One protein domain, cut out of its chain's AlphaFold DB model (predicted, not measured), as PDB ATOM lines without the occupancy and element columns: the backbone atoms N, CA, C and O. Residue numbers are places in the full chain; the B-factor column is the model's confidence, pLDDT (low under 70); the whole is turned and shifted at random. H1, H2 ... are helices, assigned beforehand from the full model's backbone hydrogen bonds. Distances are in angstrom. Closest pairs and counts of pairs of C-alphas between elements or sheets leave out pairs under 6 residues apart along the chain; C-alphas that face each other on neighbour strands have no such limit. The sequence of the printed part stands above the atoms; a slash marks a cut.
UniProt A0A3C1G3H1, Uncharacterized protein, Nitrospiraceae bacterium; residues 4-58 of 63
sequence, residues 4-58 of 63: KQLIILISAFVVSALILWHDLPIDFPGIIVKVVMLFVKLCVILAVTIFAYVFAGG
ATOM      1  N   LYS A   4      33.770  17.083  -5.720       78.06
ATOM      2  CA  LYS A   4      33.751  16.237  -4.520       78.06
ATOM      3  C   LYS A   4      33.211  14.820  -4.783       78.06
ATOM      4  O   LYS A   4      33.812  13.858  -4.327       78.06
ATOM      5  N   GLN A   5      32.127  14.668  -5.551       75.38
ATOM      6  CA  GLN A   5      31.588  13.345  -5.912       75.38
ATOM      7  C   GLN A   5      32.523  12.578  -6.845       75.38
ATOM      8  O   GLN A   5      32.595  11.359  -6.759       75.38
ATOM      9  N   LEU A   6      33.230  13.282  -7.730       78.50
ATOM     10  CA  LEU A   6      34.191  12.662  -8.638       78.50
ATOM     11  C   LEU A   6      35.381  12.095  -7.845       78.50
ATOM     12  O   LEU A   6      35.756  10.947  -8.050       78.50
ATOM     13  N   ILE A   7      35.892  12.848  -6.867       81.44
ATOM     14  CA  ILE A   7      36.972  12.396  -5.974       81.44
ATOM     15  C   ILE A   7      36.541  11.173  -5.155       81.44
ATOM     16  O   ILE A   7      37.286  10.200  -5.091       81.44
ATOM     17  N   ILE A   8      35.334  11.193  -4.576       85.31
ATOM     18  CA  ILE A   8      34.789  10.058  -3.809       85.31
ATOM     19  C   ILE A   8      34.608   8.824  -4.704       85.31
ATOM     20  O   ILE A   8      34.884   7.704  -4.284       85.31
ATOM     21  N   LEU A   9      34.167   9.019  -5.949       80.62
ATOM     22  CA  LEU A   9      33.996   7.922  -6.896       80.62
ATOM     23  C   LEU A   9      35.343   7.299  -7.283       80.62
ATOM     24  O   LEU A   9      35.458   6.077  -7.294       80.62
ATOM     25  N   ILE A  10      36.366   8.118  -7.549       81.00
ATOM     26  CA  ILE A  10      37.720   7.628  -7.844       81.00
ATOM     27  C   ILE A  10      38.302   6.896  -6.632       81.00
ATOM     28  O   ILE A  10      38.839   5.804  -6.796       81.00
ATOM     29  N   SER A  11      38.189   7.450  -5.421       80.75
ATOM     30  CA  SER A  11      38.758   6.809  -4.230       80.75
ATOM     31  C   SER A  11      38.085   5.469  -3.925       80.75
ATOM     32  O   SER A  11      38.782   4.481  -3.709       80.75
ATOM     33  N   ALA A  12      36.753   5.394  -3.996       82.81
ATOM     34  CA  ALA A  12      36.011   4.142  -3.828       82.81
ATOM     35  C   ALA A  12      36.381   3.098  -4.893       82.81
ATOM     36  O   ALA A  12      36.479   1.903  -4.598       82.81
ATOM     37  N   PHE A  13      36.626   3.549  -6.123       79.44
ATOM     38  CA  PHE A  13      37.036   2.691  -7.225       79.44
ATOM     39  C   PHE A  13      38.448   2.121  -7.019       79.44
ATOM     40  O   PHE A  13      38.655   0.922  -7.197       79.44
ATOM     41  N   VAL A  14      39.400   2.944  -6.564       80.56
ATOM     42  CA  VAL A  14      40.767   2.504  -6.224       80.56
ATOM     43  C   VAL A  14      40.760   1.518  -5.057       80.56
ATOM     44  O   VAL A  14      41.408   0.477  -5.138       80.56
ATOM     45  N   VAL A  15      39.997   1.798  -3.995       83.44
ATOM     46  CA  VAL A  15      39.877   0.892  -2.840       83.44
ATOM     47  C   VAL A  15      39.258  -0.443  -3.256       83.44
ATOM     48  O   VAL A  15      39.764  -1.491  -2.868       83.44
ATOM     49  N   SER A  16      38.228  -0.425  -4.108       78.50
ATOM     50  CA  SER A  16      37.632  -1.656  -4.644       78.50
ATOM     51  C   SER A  16      38.628  -2.469  -5.475       78.50
ATOM     52  O   SER A  16      38.659  -3.688  -5.353       78.50
ATOM     53  N   ALA A  17      39.471  -1.812  -6.279       74.50
ATOM     54  CA  ALA A  17      40.546  -2.468  -7.028       74.50
ATOM     55  C   ALA A  17      41.560  -3.148  -6.107       74.50
ATOM     56  O   ALA A  17      42.022  -4.247  -6.394       74.50
ATOM     57  N   LEU A  18      41.915  -2.470  -5.014       78.75
ATOM     58  CA  LEU A  18      42.922  -2.931  -4.067       78.75
ATOM     59  C   LEU A  18      42.421  -4.135  -3.263       78.75
ATOM     60  O   LEU A  18      43.159  -5.099  -3.096       78.75
ATOM     61  N   ILE A  19      41.154  -4.102  -2.833       79.94
ATOM     62  CA  ILE A  19      40.476  -5.240  -2.195       79.94
ATOM     63  C   ILE A  19      40.433  -6.414  -3.169       79.94
ATOM     64  O   ILE A  19      40.887  -7.502  -2.850       79.94
ATOM     65  N   LEU A  20      39.976  -6.173  -4.398       73.38
ATOM     66  CA  LEU A  20      39.924  -7.192  -5.441       73.38
ATOM     67  C   LEU A  20      41.306  -7.788  -5.736       73.38
ATOM     68  O   LEU A  20      41.406  -8.979  -5.967       73.38
ATOM     69  N   TRP A  21      42.372  -6.990  -5.711       71.81
ATOM     70  CA  TRP A  21      43.739  -7.482  -5.895       71.81
ATOM     71  C   TRP A  21      44.224  -8.335  -4.718       71.81
ATOM     72  O   TRP A  21      44.955  -9.299  -4.921       71.81
ATOM     73  N   HIS A  22      43.832  -7.981  -3.495       70.81
ATOM     74  CA  HIS A  22      44.256  -8.671  -2.280       70.81
ATOM     75  C   HIS A  22      43.455  -9.957  -2.012       70.81
ATOM     76  O   HIS A  22      44.010 -10.933  -1.513       70.81
ATOM     77  N   ASP A  23      42.161  -9.968  -2.334       69.62
ATOM     78  CA  ASP A  23      41.258 -11.106  -2.125       69.62
ATOM     79  C   ASP A  23      41.234 -12.092  -3.299       69.62
ATOM     80  O   ASP A  23      40.725 -13.204  -3.155       69.62
ATOM     81  N   LEU A  24      41.754 -11.718  -4.474       65.31
ATOM     82  CA  LEU A  24      41.776 -12.623  -5.616       65.31
ATOM     83  C   LEU A  24      42.980 -13.572  -5.502       65.31
ATOM     84  O   LEU A  24      44.122 -13.121  -5.608       65.31
ATOM     85  N   PRO A  25      42.760 -14.887  -5.319       63.59
ATOM     86  CA  PRO A  25      43.852 -15.846  -5.276       63.59
ATOM     87  C   PRO A  25      44.608 -15.821  -6.610       63.59
ATOM     88  O   PRO A  25      44.027 -16.050  -7.676       63.59
ATOM     89  N   ILE A  26      45.915 -15.545  -6.537       63.62
ATOM     90  CA  ILE A  26      46.851 -15.489  -7.677       63.62
ATOM     91  C   ILE A  26      46.853 -16.797  -8.496       63.62
ATOM     92  O   ILE A  26      47.206 -16.793  -9.675       63.62
ATOM     93  N   ASP A  27      46.383 -17.896  -7.908       65.06
ATOM     94  CA  ASP A  27      46.344 -19.237  -8.494       65.06
ATOM     95  C   ASP A  27      45.338 -19.430  -9.645       65.06
ATOM     96  O   ASP A  27      45.356 -20.469 -10.306       65.06
ATOM     97  N   PHE A  28      44.474 -18.448  -9.940       64.06
ATOM     98  CA  PHE A  28      43.492 -18.545 -11.030       64.06
ATOM     99  C   PHE A  28      43.766 -17.555 -12.176       64.06
ATOM    100  O   PHE A  28      43.066 -16.541 -12.309       64.06
ATOM    101  N   PRO A  29      44.708 -17.867 -13.092       62.91
ATOM    102  CA  PRO A  29      45.120 -16.963 -14.171       62.91
ATOM    103  C   PRO A  29      43.954 -16.555 -15.085       62.91
ATOM    104  O   PRO A  29      43.871 -15.410 -15.525       62.91
ATOM    105  N   GLY A  30      42.992 -17.452 -15.321       66.81
ATOM    106  CA  GLY A  30      41.817 -17.156 -16.149       66.81
ATOM    107  C   GLY A  30      40.798 -16.210 -15.501       66.81
ATOM    108  O   GLY A  30      40.087 -15.496 -16.213       66.81
ATOM    109  N   ILE A  31      40.715 -16.183 -14.168       70.75
ATOM    110  CA  ILE A  31      39.791 -15.307 -13.431       70.75
ATOM    111  C   ILE A  31      40.410 -13.916 -13.292       70.75
ATOM    112  O   ILE A  31      39.724 -12.929 -13.553       70.75
ATOM    113  N   ILE A  32      41.713 -13.835 -13.007       73.88
ATOM    114  CA  ILE A  32      42.461 -12.572 -12.923       73.88
ATOM    115  C   ILE A  32      42.329 -11.781 -14.223       73.88
ATOM    116  O   ILE A  32      41.950 -10.614 -14.189       73.88
ATOM    117  N   VAL A  33      42.536 -12.414 -15.381       71.88
ATOM    118  CA  VAL A  33      42.427 -11.721 -16.676       71.88
ATOM    119  C   VAL A  33      41.009 -11.196 -16.915       71.88
ATOM    120  O   VAL A  33      40.850 -10.060 -17.356       71.88
ATOM    121  N   LYS A  34      39.965 -11.969 -16.587       76.00
ATOM    122  CA  LYS A  34      38.566 -11.522 -16.739       76.00
ATOM    123  C   LYS A  34      38.226 -10.359 -15.812       76.00
ATOM    124  O   LYS A  34      37.581  -9.405 -16.243       76.00
ATOM    125  N   VAL A  35      38.666 -10.437 -14.561       74.50
ATOM    126  CA  VAL A  35      38.438  -9.409 -13.544       74.50
ATOM    127  C   VAL A  35      39.184  -8.121 -13.903       74.50
ATOM    128  O   VAL A  35      38.577  -7.051 -13.921       74.50
ATOM    129  N   VAL A  36      40.454  -8.221 -14.300       76.62
ATOM    130  CA  VAL A  36      41.252  -7.086 -14.788       76.62
ATOM    131  C   VAL A  36      40.620  -6.481 -16.041       76.62
ATOM    132  O   VAL A  36      40.479  -5.266 -16.130       76.62
ATOM    133  N   MET A  37      40.164  -7.299 -16.991       81.12
ATOM    134  CA  MET A  37      39.521  -6.810 -18.213       81.12
ATOM    135  C   MET A  37      38.206  -6.068 -17.924       81.12
ATOM    136  O   MET A  37      37.937  -5.031 -18.537       81.12
ATOM    137  N   LEU A  38      37.396  -6.564 -16.980       80.06
ATOM    138  CA  LEU A  38      36.192  -5.876 -16.506       80.06
ATOM    139  C   LEU A  38      36.539  -4.549 -15.830       80.06
ATOM    140  O   LEU A  38      35.907  -3.533 -16.123       80.06
ATOM    141  N   PHE A  39      37.569  -4.545 -14.987       79.19
ATOM    142  CA  PHE A  39      38.032  -3.355 -14.286       79.19
ATOM    143  C   PHE A  39      38.529  -2.278 -15.260       79.19
ATOM    144  O   PHE A  39      38.093  -1.131 -15.188       79.19
ATOM    145  N   VAL A  40      39.345  -2.662 -16.245       80.31
ATOM    146  CA  VAL A  40      39.825  -1.771 -17.312       80.31
ATOM    147  C   VAL A  40      38.662  -1.214 -18.131       80.31
ATOM    148  O   VAL A  40      38.625  -0.012 -18.390       80.31
ATOM    149  N   LYS A  41      37.668  -2.036 -18.499       83.25
ATOM    150  CA  LYS A  41      36.450  -1.550 -19.172       83.25
ATOM    151  C   LYS A  41      35.737  -0.481 -18.345       83.25
ATOM    152  O   LYS A  41      35.334   0.542 -18.895       83.25
ATOM    153  N   LEU A  42      35.610  -0.702 -17.040       81.88
ATOM    154  CA  LEU A  42      34.990   0.245 -16.116       81.88
ATOM    155  C   LEU A  42      35.796   1.548 -16.023       81.88
ATOM    156  O   LEU A  42      35.202   2.618 -16.128       81.88
ATOM    157  N   CYS A  43      37.132   1.476 -15.944       80.81
ATOM    158  CA  CYS A  43      38.012   2.648 -16.024       80.81
ATOM    159  C   CYS A  43      37.804   3.438 -17.316       80.81
ATOM    160  O   CYS A  43      37.702   4.661 -17.275       80.81
ATOM    161  N   VAL A  44      37.749   2.750 -18.461       85.50
ATOM    162  CA  VAL A  44      37.577   3.381 -19.775       85.50
ATOM    163  C   VAL A  44      36.226   4.082 -19.853       85.50
ATOM    164  O   VAL A  44      36.170   5.243 -20.249       85.50
ATOM    165  N   ILE A  45      35.146   3.430 -19.418       86.56
ATOM    166  CA  ILE A  45      33.812   4.043 -19.374       86.56
ATOM    167  C   ILE A  45      33.814   5.262 -18.446       86.56
ATOM    168  O   ILE A  45      33.271   6.306 -18.813       86.56
ATOM    169  N   LEU A  46      34.452   5.166 -17.276       81.38
ATOM    170  CA  LEU A  46      34.575   6.278 -16.332       81.38
ATOM    171  C   LEU A  46      35.340   7.453 -16.957       81.38
ATOM    172  O   LEU A  46      34.868   8.585 -16.909       81.38
ATOM    173  N   ALA A  47      36.480   7.180 -17.595       82.56
ATOM    174  CA  ALA A  47      37.305   8.178 -18.266       82.56
ATOM    175  C   ALA A  47      36.544   8.856 -19.409       82.56
ATOM    176  O   ALA A  47      36.509  10.082 -19.464       82.56
ATOM    177  N   VAL A  48      35.867   8.084 -20.265       86.94
ATOM    178  CA  VAL A  48      35.021   8.610 -21.348       86.94
ATOM    179  C   VAL A  48      33.880   9.450 -20.784       86.94
ATOM    180  O   VAL A  48      33.602  10.522 -21.307       86.94
ATOM    181  N   THR A  49      33.251   9.016 -19.691       84.38
ATOM    182  CA  THR A  49      32.167   9.763 -19.038       84.38
ATOM    183  C   THR A  49      32.670  11.084 -18.464       84.38
ATOM    184  O   THR A  49      32.023  12.111 -18.647       84.38
ATOM    185  N   ILE A  50      33.836  11.089 -17.811       81.94
ATOM    186  CA  ILE A  50      34.475  12.311 -17.308       81.94
ATOM    187  C   ILE A  50      34.833  13.229 -18.477       81.94
ATOM    188  O   ILE A  50      34.530  14.416 -18.422       81.94
ATOM    189  N   PHE A  51      35.419  12.693 -19.547       84.00
ATOM    190  CA  PHE A  51      35.802  13.465 -20.727       84.00
ATOM    191  C   PHE A  51      34.579  14.074 -21.416       84.00
ATOM    192  O   PHE A  51      34.554  15.273 -21.677       84.00
ATOM    193  N   ALA A  52      33.526  13.282 -21.623       84.69
ATOM    194  CA  ALA A  52      32.249  13.738 -22.156       84.69
ATOM    195  C   ALA A  52      31.598  14.779 -21.240       84.69
ATOM    196  O   ALA A  52      31.063  15.764 -21.731       84.69
ATOM    197  N   TYR A  53      31.678  14.614 -19.918       77.56
ATOM    198  CA  TYR A  53      31.147  15.579 -18.957       77.56
ATOM    199  C   TYR A  53      31.951  16.883 -18.923       77.56
ATOM    200  O   TYR A  53      31.357  17.948 -18.800       77.56
ATOM    201  N   VAL A  54      33.278  16.835 -19.052       78.56
ATOM    202  CA  VAL A  54      34.133  18.029 -19.174       78.56
ATOM    203  C   VAL A  54      33.857  18.741 -20.497       78.56
ATOM    204  O   VAL A  54      33.679  19.957 -20.516       78.56
ATOM    205  N   PHE A  55      33.747  17.987 -21.588       76.88
ATOM    206  CA  PHE A  55      33.496  18.516 -22.925       76.88
ATOM    207  C   PHE A  55      32.083  19.108 -23.056       76.88
ATOM    208  O   PHE A  55      31.919  20.242 -23.499       76.88
ATOM    209  N   ALA A  56      31.055  18.397 -22.584       73.69
ATOM    210  CA  ALA A  56      29.673  18.882 -22.532       73.69
ATOM    211  C   ALA A  56      29.469  19.964 -21.453       73.69
ATOM    212  O   ALA A  56      28.638  20.860 -21.604       73.69
ATOM    213  N   GLY A  57      30.247  19.910 -20.370       59.12
ATOM    214  CA  GLY A  57      30.264  20.876 -19.271       59.12
ATOM    215  C   GLY A  57      30.980  22.190 -19.594       59.12
ATOM    216  O   GLY A  57      30.879  23.129 -18.805       59.12
ATOM    217  N   GLY A  58      31.612  22.305 -20.769       53.91
ATOM    218  CA  GLY A  58      32.194  23.545 -21.302       53.91
ATOM    219  C   GLY A  58      31.206  24.714 -21.471       53.91
ATOM    220  O   GLY A  58      31.625  25.827 -21.773       53.91
TER     221      GLY A  58
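AT A GLANCE: This is residues 4 to 58 of the 63 residues of an uncharacterized protein of Nitrospiraceae bacterium (UniProt A0A3C1G3H1). Two long, nearly straight helices, H1 and then the longer H2, run side by side in opposite directions, joined at one end by a tight link and loosely spaced between. Residues 51 to 58, of which 51 to 56 belong to H2, stick out at the other end. The printed part has 55 residues with two named helices and no named strand, and its class is all helix. It is a loose rod, with a radius of gyration of the C-alphas of 13.9 A and spans of 47 by 20 by 6 A.

IN THESE COORDINATES: H1 holds residues 4 to 23, from C-alpha 4 at (33.751, 16.237, -4.520), and is 28.5 A long from first to last C-alpha. H2 holds residues 29 to 56 and is 39.9 A long, ending at C-alpha 56 at (29.673, 18.882, -22.532).

HOW THE PARTS SIT: H1 and H2 are close but not clearly touching; their closest C-alphas, those of Ala 17 and Phe 39, are 7.7 A apart. They run opposite ways at a shallow tilt of 7 degrees. Every O i to N i+4 pair is within hydrogen-bond range in H1, and 23 of 24 are in H2.

THE WHOLE: The C-alphas farthest apart, those of Asp 27 and Gly 58, are 46.8 A apart. The printed part has no cut. Residues 23 to 30 and 57 to 58 have pLDDT under 70.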